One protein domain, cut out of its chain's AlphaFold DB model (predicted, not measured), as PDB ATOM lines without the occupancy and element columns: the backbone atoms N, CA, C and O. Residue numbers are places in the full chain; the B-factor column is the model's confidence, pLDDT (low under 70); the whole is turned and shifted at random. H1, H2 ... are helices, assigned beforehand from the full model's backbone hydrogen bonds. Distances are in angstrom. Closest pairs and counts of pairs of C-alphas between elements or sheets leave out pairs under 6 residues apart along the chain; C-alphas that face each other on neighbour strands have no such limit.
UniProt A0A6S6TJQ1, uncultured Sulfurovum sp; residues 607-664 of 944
ATOM      1  N   ASN A 607     155.001 217.442 153.550       87.81
ATOM      2  CA  ASN A 607     155.339 218.092 152.280       87.81
ATOM      3  C   ASN A 607     155.637 219.596 152.449       87.81
ATOM      4  O   ASN A 607     156.544 220.128 151.812       87.81
ATOM      5  N   GLN A 608     154.892 220.291 153.316       89.56
ATOM      6  CA  GLN A 608     155.132 221.708 153.614       89.56
ATOM      7  C   GLN A 608     156.410 221.910 154.437       89.56
ATOM      8  O   GLN A 608     157.107 222.906 154.234       89.56
ATOM      9  N   ILE A 609     156.732 220.973 155.334       89.62
ATOM     10  CA  ILE A 609     157.987 220.966 156.095       89.62
ATOM     11  C   ILE A 609     159.177 220.775 155.150       89.62
ATOM     12  O   ILE A 609     160.123 221.559 155.199       89.62
ATOM     13  N   GLU A 610     159.118 219.802 154.237       88.31
ATOM     14  CA  GLU A 610     160.164 219.585 153.232       88.31
ATOM     15  C   GLU A 610     160.376 220.824 152.360       88.31
ATOM     16  O   GLU A 610     161.508 221.274 152.170       88.31
ATOM     17  N   GLU A 611     159.288 221.428 151.873       90.88
ATOM     18  CA  GLU A 611     159.358 222.654 151.080       90.88
ATOM     19  C   GLU A 611     159.967 223.816 151.883       90.88
ATOM     20  O   GLU A 611     160.762 224.597 151.351       90.88
ATOM     21  N   TYR A 612     159.627 223.924 153.170       91.56
ATOM     22  CA  TYR A 612     160.223 224.900 154.077       91.56
ATOM     23  C   TYR A 612     161.728 224.663 154.250       91.56
ATOM     24  O   TYR A 612     162.498 225.618 154.135       91.56
ATOM     25  N   CYS A 613     162.158 223.420 154.476       88.88
ATOM     26  CA  CYS A 613     163.570 223.061 154.604       88.88
ATOM     27  C   CYS A 613     164.354 223.400 153.331       88.88
ATOM     28  O   CYS A 613     165.376 224.077 153.418       88.88
ATOM     29  N   VAL A 614     163.830 223.050 152.150       89.06
ATOM     30  CA  VAL A 614     164.453 223.383 150.854       89.06
ATOM     31  C   VAL A 614     164.586 224.891 150.666       89.06
ATOM     32  O   VAL A 614     165.642 225.374 150.271       89.06
ATOM     33  N   LYS A 615     163.533 225.659 150.975       89.62
ATOM     34  CA  LYS A 615     163.556 227.131 150.881       89.62
ATOM     35  C   LYS A 615     164.536 227.787 151.851       89.62
ATOM     36  O   LYS A 615     164.901 228.941 151.640       89.62
ATOM     37  N   ASN A 616     164.918 227.079 152.908       85.69
ATOM     38  CA  ASN A 616     165.885 227.524 153.900       85.69
ATOM     39  C   ASN A 616     167.198 226.732 153.800       85.69
ATOM     40  O   ASN A 616     167.908 226.655 154.793       85.69
ATOM     41  N   ASP A 617     167.548 226.153 152.649       87.00
ATOM     42  CA  ASP A 617     168.836 225.468 152.443       87.00
ATOM     43  C   ASP A 617     169.196 224.451 153.558       87.00
ATOM     44  O   ASP A 617     170.357 224.339 153.951       87.00
ATOM     45  N   ILE A 618     168.200 223.748 154.113       85.81
ATOM     46  CA  ILE A 618     168.380 222.678 155.109       85.81
ATOM     47  C   ILE A 618     168.380 221.329 154.388       85.81
ATOM     48  O   ILE A 618     167.498 221.073 153.562       85.81
ATOM     49  N   ASP A 619     169.322 220.443 154.721       82.94
ATOM     50  CA  ASP A 619     169.305 219.072 154.205       82.94
ATOM     51  C   ASP A 619     168.114 218.302 154.797       82.94
ATOM     52  O   ASP A 619     168.048 218.041 155.998       82.94
ATOM     53  N   ILE A 620     167.153 217.939 153.942       83.19
ATOM     54  CA  ILE A 620     165.945 217.202 154.342       83.19
ATOM     55  C   ILE A 620     166.301 215.853 154.973       83.19
ATOM     56  O   ILE A 620     165.594 215.404 155.872       83.19
ATOM     57  N   SER A 621     167.366 215.200 154.510       78.50
ATOM     58  CA  SER A 621     167.765 213.878 155.005       78.50
ATOM     59  C   SER A 621     168.212 213.982 156.460       78.50
ATOM     60  O   SER A 621     167.703 213.252 157.302       78.50
ATOM     61  N   ILE A 622     169.070 214.967 156.753       76.56
ATOM     62  CA  ILE A 622     169.541 215.274 158.111       76.56
ATOM     63  C   ILE A 622     168.369 215.727 158.983       76.56
ATOM     64  O   ILE A 622     168.209 215.256 160.103       76.56
ATOM     65  N   PHE A 623     167.504 216.606 158.465       82.25
ATOM     66  CA  PHE A 623     166.321 217.057 159.195       82.25
ATOM     67  C   PHE A 623     165.418 215.883 159.588       82.25
ATOM     68  O   PHE A 623     165.029 215.781 160.748       82.25
ATOM     69  N   LYS A 624     165.103 214.986 158.645       80.12
ATOM     70  CA  LYS A 624     164.281 213.801 158.914       80.12
ATOM     71  C   LYS A 624     164.945 212.879 159.922       80.12
ATOM     72  O   LYS A 624     164.268 212.431 160.835       80.12
ATOM     73  N   GLU A 625     166.242 212.627 159.793       73.31
ATOM     74  CA  GLU A 625     166.990 211.808 160.748       73.31
ATOM     75  C   GLU A 625     166.908 212.393 162.165       73.31
ATOM     76  O   GLU A 625     166.490 211.706 163.093       73.31
ATOM     77  N   VAL A 626     167.185 213.689 162.325       72.38
ATOM     78  CA  VAL A 626     167.104 214.384 163.620       72.38
ATOM     79  C   VAL A 626     165.683 214.352 164.186       72.38
ATOM     80  O   VAL A 626     165.486 214.068 165.362       72.38
ATOM     81  N   VAL A 627     164.676 214.631 163.363       73.69
ATOM     82  CA  VAL A 627     163.285 214.752 163.814       73.69
ATOM     83  C   VAL A 627     162.642 213.399 164.131       73.69
ATOM     84  O   VAL A 627     161.825 213.335 165.043       73.69
ATOM     85  N   THR A 628     163.040 212.328 163.440       67.69
ATOM     86  CA  THR A 628     162.559 210.958 163.712       67.69
ATOM     87  C   THR A 628     163.296 210.287 164.867       67.69
ATOM     88  O   THR A 628     162.711 209.476 165.577       67.69
ATOM     89  N   THR A 629     164.565 210.640 165.095       62.69
ATOM     90  CA  THR A 629     165.359 210.089 166.208       62.69
ATOM     91  C   THR A 629     164.968 210.706 167.551       62.69
ATOM     92  O   THR A 629     165.137 210.085 168.598       62.69
ATOM     93  N   ILE A 630     164.453 211.937 167.549       66.88
ATOM     94  CA  ILE A 630     164.136 212.681 168.769       66.88
ATOM     95  C   ILE A 630     162.639 212.616 169.041       66.88
ATOM     96  O   ILE A 630     161.835 213.199 168.312       66.88
ATOM     97  N   HIS A 631     162.274 211.966 170.145       57.44
ATOM     98  CA  HIS A 631     160.884 211.793 170.555       57.44
ATOM     99  C   HIS A 631     160.122 213.134 170.612       57.44
ATOM    100  O   HIS A 631     160.628 214.145 171.118       57.44
ATOM    101  N   ASN A 632     158.901 213.150 170.066       65.69
ATOM    102  CA  ASN A 632     158.008 214.311 169.931       65.69
ATOM    103  C   ASN A 632     158.534 215.505 169.104       65.69
ATOM    104  O   ASN A 632     157.819 216.503 168.965       65.69
ATOM    105  N   LEU A 633     159.745 215.455 168.528       74.75
ATOM    106  CA  LEU A 633     160.255 216.568 167.717       74.75
ATOM    107  C   LEU A 633     159.508 216.685 166.381       74.75
ATOM    108  O   LEU A 633     159.338 217.795 165.873       74.75
ATOM    109  N   GLU A 634     159.009 215.563 165.858       75.81
ATOM    110  CA  GLU A 634     158.146 215.502 164.675       75.81
ATOM    111  C   GLU A 634     156.889 216.349 164.848       75.81
ATOM    112  O   GLU A 634     156.683 217.297 164.088       75.81
ATOM    113  N   GLU A 635     156.114 216.100 165.902       74.44
ATOM    114  CA  GLU A 635     154.901 216.864 166.205       74.44
ATOM    115  C   GLU A 635     155.213 218.358 166.411       74.44
ATOM    116  O   GLU A 635     154.528 219.247 165.894       74.44
ATOM    117  N   ILE A 636     156.308 218.662 167.120       75.56
ATOM    118  CA  ILE A 636     156.760 220.041 167.329       75.56
ATOM    119  C   ILE A 636     157.083 220.710 165.984       75.56
ATOM    120  O   ILE A 636     156.729 221.875 165.783       75.56
ATOM    121  N   SER A 637     157.712 219.993 165.051       83.81
ATOM    122  CA  SER A 637     158.125 220.518 163.746       83.81
ATOM    123  C   SER A 637     156.962 220.870 162.813       83.81
ATOM    124  O   SER A 637     157.128 221.699 161.921       83.81
ATOM    125  N   GLN A 638     155.762 220.345 163.058       84.50
ATOM    126  CA  GLN A 638     154.568 220.719 162.295       84.50
ATOM    127  C   GLN A 638     154.092 222.146 162.614       84.50
ATOM    128  O   GLN A 638     153.331 222.746 161.851       84.50
ATOM    129  N   ARG A 639     154.544 222.750 163.720       83.19
ATOM    130  CA  ARG A 639     154.228 224.150 164.042       83.19
ATOM    131  C   ARG A 639     155.224 225.073 163.327       83.19
ATOM    132  O   ARG A 639     156.412 225.010 163.636       83.19
ATOM    133  N   PRO A 640     154.793 226.017 162.466       86.25
ATOM    134  CA  PRO A 640     155.700 226.853 161.669       86.25
ATOM    135  C   PRO A 640     156.752 227.615 162.483       86.25
ATOM    136  O   PRO A 640     157.897 227.770 162.059       86.25
ATOM    137  N   TYR A 641     156.376 228.116 163.664       81.25
ATOM    138  CA  TYR A 641     157.329 228.783 164.551       81.25
ATOM    139  C   TYR A 641     158.374 227.814 165.108       81.25
ATOM    140  O   TYR A 641     159.561 228.129 165.091       81.25
ATOM    141  N   SER A 642     157.945 226.650 165.581       79.75
ATOM    142  CA  SER A 642     158.846 225.638 166.117       79.75
ATOM    143  C   SER A 642     159.752 225.068 165.026       79.75
ATOM    144  O   SER A 642     160.951 224.954 165.249       79.75
ATOM    145  N   LEU A 643     159.228 224.842 163.817       87.25
ATOM    146  CA  LEU A 643     160.008 224.459 162.640       87.25
ATOM    147  C   LEU A 643     161.137 225.448 162.351       87.25
ATOM    148  O   LEU A 643     162.280 225.055 162.119       87.25
ATOM    149  N   LYS A 644     160.839 226.751 162.415       86.12
ATOM    150  CA  LYS A 644     161.860 227.793 162.285       86.12
ATOM    151  C   LYS A 644     162.947 227.651 163.353       86.12
ATOM    152  O   LYS A 644     164.118 227.824 163.042       86.12
ATOM    153  N   LEU A 645     162.578 227.378 164.604       80.31
ATOM    154  CA  LEU A 645     163.567 227.198 165.668       80.31
ATOM    155  C   LEU A 645     164.416 225.947 165.433       80.31
ATOM    156  O   LEU A 645     165.635 226.042 165.475       80.31
ATOM    157  N   ILE A 646     163.791 224.812 165.113       82.69
ATOM    158  CA  ILE A 646     164.484 223.545 164.842       82.69
ATOM    159  C   ILE A 646     165.463 223.705 163.676       82.69
ATOM    160  O   ILE A 646     166.617 223.321 163.789       82.69
ATOM    161  N   THR A 647     165.040 224.324 162.572       85.81
ATOM    162  CA  THR A 647     165.909 224.538 161.401       85.81
ATOM    163  C   THR A 647     167.065 225.501 161.669       85.81
ATOM    164  O   THR A 647     168.153 225.297 161.135       85.81
ATOM    165  N   LEU A 648     166.876 226.526 162.512       83.06
ATOM    166  CA  LEU A 648     167.983 227.369 162.978       83.06
ATOM    167  C   LEU A 648     168.979 226.558 163.812       83.06
ATOM    168  O   LEU A 648     170.179 226.666 163.588       83.06
ATOM    169  N   GLN A 649     168.474 225.717 164.714       82.12
ATOM    170  CA  GLN A 649     169.313 224.872 165.556       82.12
ATOM    171  C   GLN A 649     170.068 223.825 164.744       82.12
ATOM    172  O   GLN A 649     171.271 223.705 164.909       82.12
ATOM    173  N   ILE A 650     169.434 223.145 163.788       79.12
ATOM    174  CA  ILE A 650     170.117 222.168 162.925       79.12
ATOM    175  C   ILE A 650     171.310 222.799 162.194       79.12
ATOM    176  O   ILE A 650     172.355 222.168 162.107       79.12
ATOM    177  N   ARG A 651     171.214 224.058 161.748       79.44
ATOM    178  CA  ARG A 651     172.362 224.763 161.148       79.44
ATOM    179  C   ARG A 651     173.502 224.978 162.142       79.44
ATOM    180  O   ARG A 651     174.651 224.704 161.813       79.44
ATOM    181  N   GLU A 652     173.183 225.447 163.346       76.25
ATOM    182  CA  GLU A 652     174.171 225.634 164.421       76.25
ATOM    183  C   GLU A 652     174.820 224.296 164.814       76.25
ATOM    184  O   GLU A 652     176.027 224.223 165.050       76.25
ATOM    185  N   LEU A 653     174.038 223.215 164.811       72.94
ATOM    186  CA  LEU A 653     174.507 221.864 165.085       72.94
ATOM    187  C   LEU A 653     175.384 221.302 163.962       72.94
ATOM    188  O   LEU A 653     176.414 220.707 164.254       72.94
ATOM    189  N   GLU A 654     175.041 221.515 162.692       73.56
ATOM    190  CA  GLU A 654     175.899 221.138 161.560       73.56
ATOM    191  C   GLU A 654     177.264 221.837 161.631       73.56
ATOM    192  O   GLU A 654     178.296 221.221 161.351       73.56
ATOM    193  N   GLU A 655     177.288 223.113 162.020       74.12
ATOM    194  CA  GLU A 655     178.528 223.851 162.266       74.12
ATOM    195  C   GLU A 655     179.306 223.250 163.445       74.12
ATOM    196  O   GLU A 655     180.497 222.968 163.308       74.12
ATOM    197  N   ALA A 656     178.633 222.956 164.560       69.88
ATOM    198  CA  ALA A 656     179.247 222.325 165.726       69.88
ATOM    199  C   ALA A 656     179.826 220.930 165.413       69.88
ATOM    200  O   ALA A 656     180.954 220.633 165.815       69.88
ATOM    201  N   ILE A 657     179.115 220.104 164.640       65.94
ATOM    202  CA  ILE A 657     179.580 218.783 164.190       65.94
ATOM    203  C   ILE A 657     180.805 218.931 163.277       65.94
ATOM    204  O   ILE A 657     181.777 218.188 163.431       65.94
ATOM    205  N   ARG A 658     180.822 219.910 162.357       70.75
ATOM    206  CA  ARG A 658     182.010 220.203 161.525       70.75
ATOM    207  C   ARG A 658     183.214 220.641 162.356       70.75
ATOM    208  O   ARG A 658     184.347 220.357 161.974       70.75
ATOM    209  N   GLU A 659     182.976 221.309 163.479       73.44
ATOM    210  CA  GLU A 659     183.998 221.663 164.470       73.44
ATOM    211  C   GLU A 659     184.405 220.482 165.375       73.44
ATOM    212  O   GLU A 659     185.288 220.636 166.218       73.44
ATOM    213  N   GLY A 660     183.800 219.301 165.197       62.19
ATOM    214  CA  GLY A 660     184.088 218.089 165.965       62.19
ATOM    215  C   GLY A 660     183.444 218.052 167.353       62.19
ATOM    216  O   GLY A 660     183.900 217.289 168.204       62.19
ATOM    217  N   LYS A 661     182.422 218.876 167.611       66.06
ATOM    218  CA  LYS A 661     181.647 218.834 168.860       66.06
ATOM    219  C   LYS A 661     180.626 217.702 168.795       66.06
ATOM    220  O   LYS A 661     179.948 217.535 167.784       66.06
ATOM    221  N   GLU A 662     180.493 216.954 169.888       65.19
ATOM    222  CA  GLU A 662     179.355 216.053 170.059       65.19
ATOM    223  C   GLU A 662     178.082 216.871 170.266       65.19
ATOM    224  O   GLU A 662     178.069 217.834 171.034       65.19
ATOM    225  N   VAL A 663     177.026 216.473 169.565       68.06
ATOM    226  CA  VAL A 663     175.718 217.118 169.582       68.06
ATOM    227  C   VAL A 663     174.657 216.063 169.867       68.06
ATOM    228  O   VAL A 663     174.717 214.959 169.324       68.06
ATOM    229  N   ASN A 664     173.675 216.397 170.697       75.25
ATOM    230  CA  ASN A 664     172.531 215.552 171.010       75.25
ATOM    231  C   ASN A 664     171.212 216.347 171.041       75.25
ATOM    232  O   ASN A 664     171.161 217.562 170.851       75.25
TER     233      ASN A 664
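Overview. This is residues 607 to 664 of the 944 residues of a protein of uncultured Sulfurovum sp (UniProt A0A6S6TJQ1). One long helix, H4, makes the longest axis, and three short helices, H1, H2 and H3, gather loosely near its earlier part, with H2 crossing it. The far end of H4 sticks out with residues 655 to 660, and residues 661 to 664 fold back from there. The printed part has 58 residues with four named helices, in the order H1, H2, H3, H4, and no named strand; the class is all helix. It is compact, with a radius of gyration of the C-alphas of 11.0 A, and spans 31 by 25 by 19 A.

Arrangement. Start with H1, residues 607 to 615, and go on to H2, residues 620 to 629: they only just touch, with 3 pairs of C-alphas within 8 A, and only at the corner, closest at the C-alphas of Cys 613 and Ile 620, 6.3 A apart. Their tilt is steep, 53 degrees, opposite ways. H3, residues 633 to 637, touches H2 only at the corner, closest at the C-alphas of Val 627 and Leu 633, 5.3 A. H4, residues 640 to 658, touches H3 only at the corner, with residues 642 to 646 alone; the closest C-alphas, of Ser 637 and Leu 643, are 4.5 A apart. H2 and H4 are close but not clearly touching, about perpendicular at 80 degrees; look at the C-alphas of Phe 623 and Ile 650, their closest, 7.4 A apart. H1 and H4 are also close but not clearly touching, closest at the C-alphas of Cys 613 and Thr 647, 7.3 A. In H1, H2, H3 and H4 every O i to N i+4 pair is within hydrogen-bond range.

Along the chain. Find C-alpha 607 at (155.339, 218.092, 152.280), where H1 begins; it runs 12.3 A. H2 measures 13.8 A and H3 6.0 A. H4 runs 27.1 A from C-alpha 640 to C-alpha 658 at (182.010, 220.203, 161.525).

Size, cuts and confidence. The farthest C-alphas, of Asn 607 and Gly 660, are 31.8 A apart. The printed part has no cut, and its three links are tight. Mean pLDDT of the printed part is 78.4; residues 628 to 632, 656 to 657 and 660 to 663 are under 70.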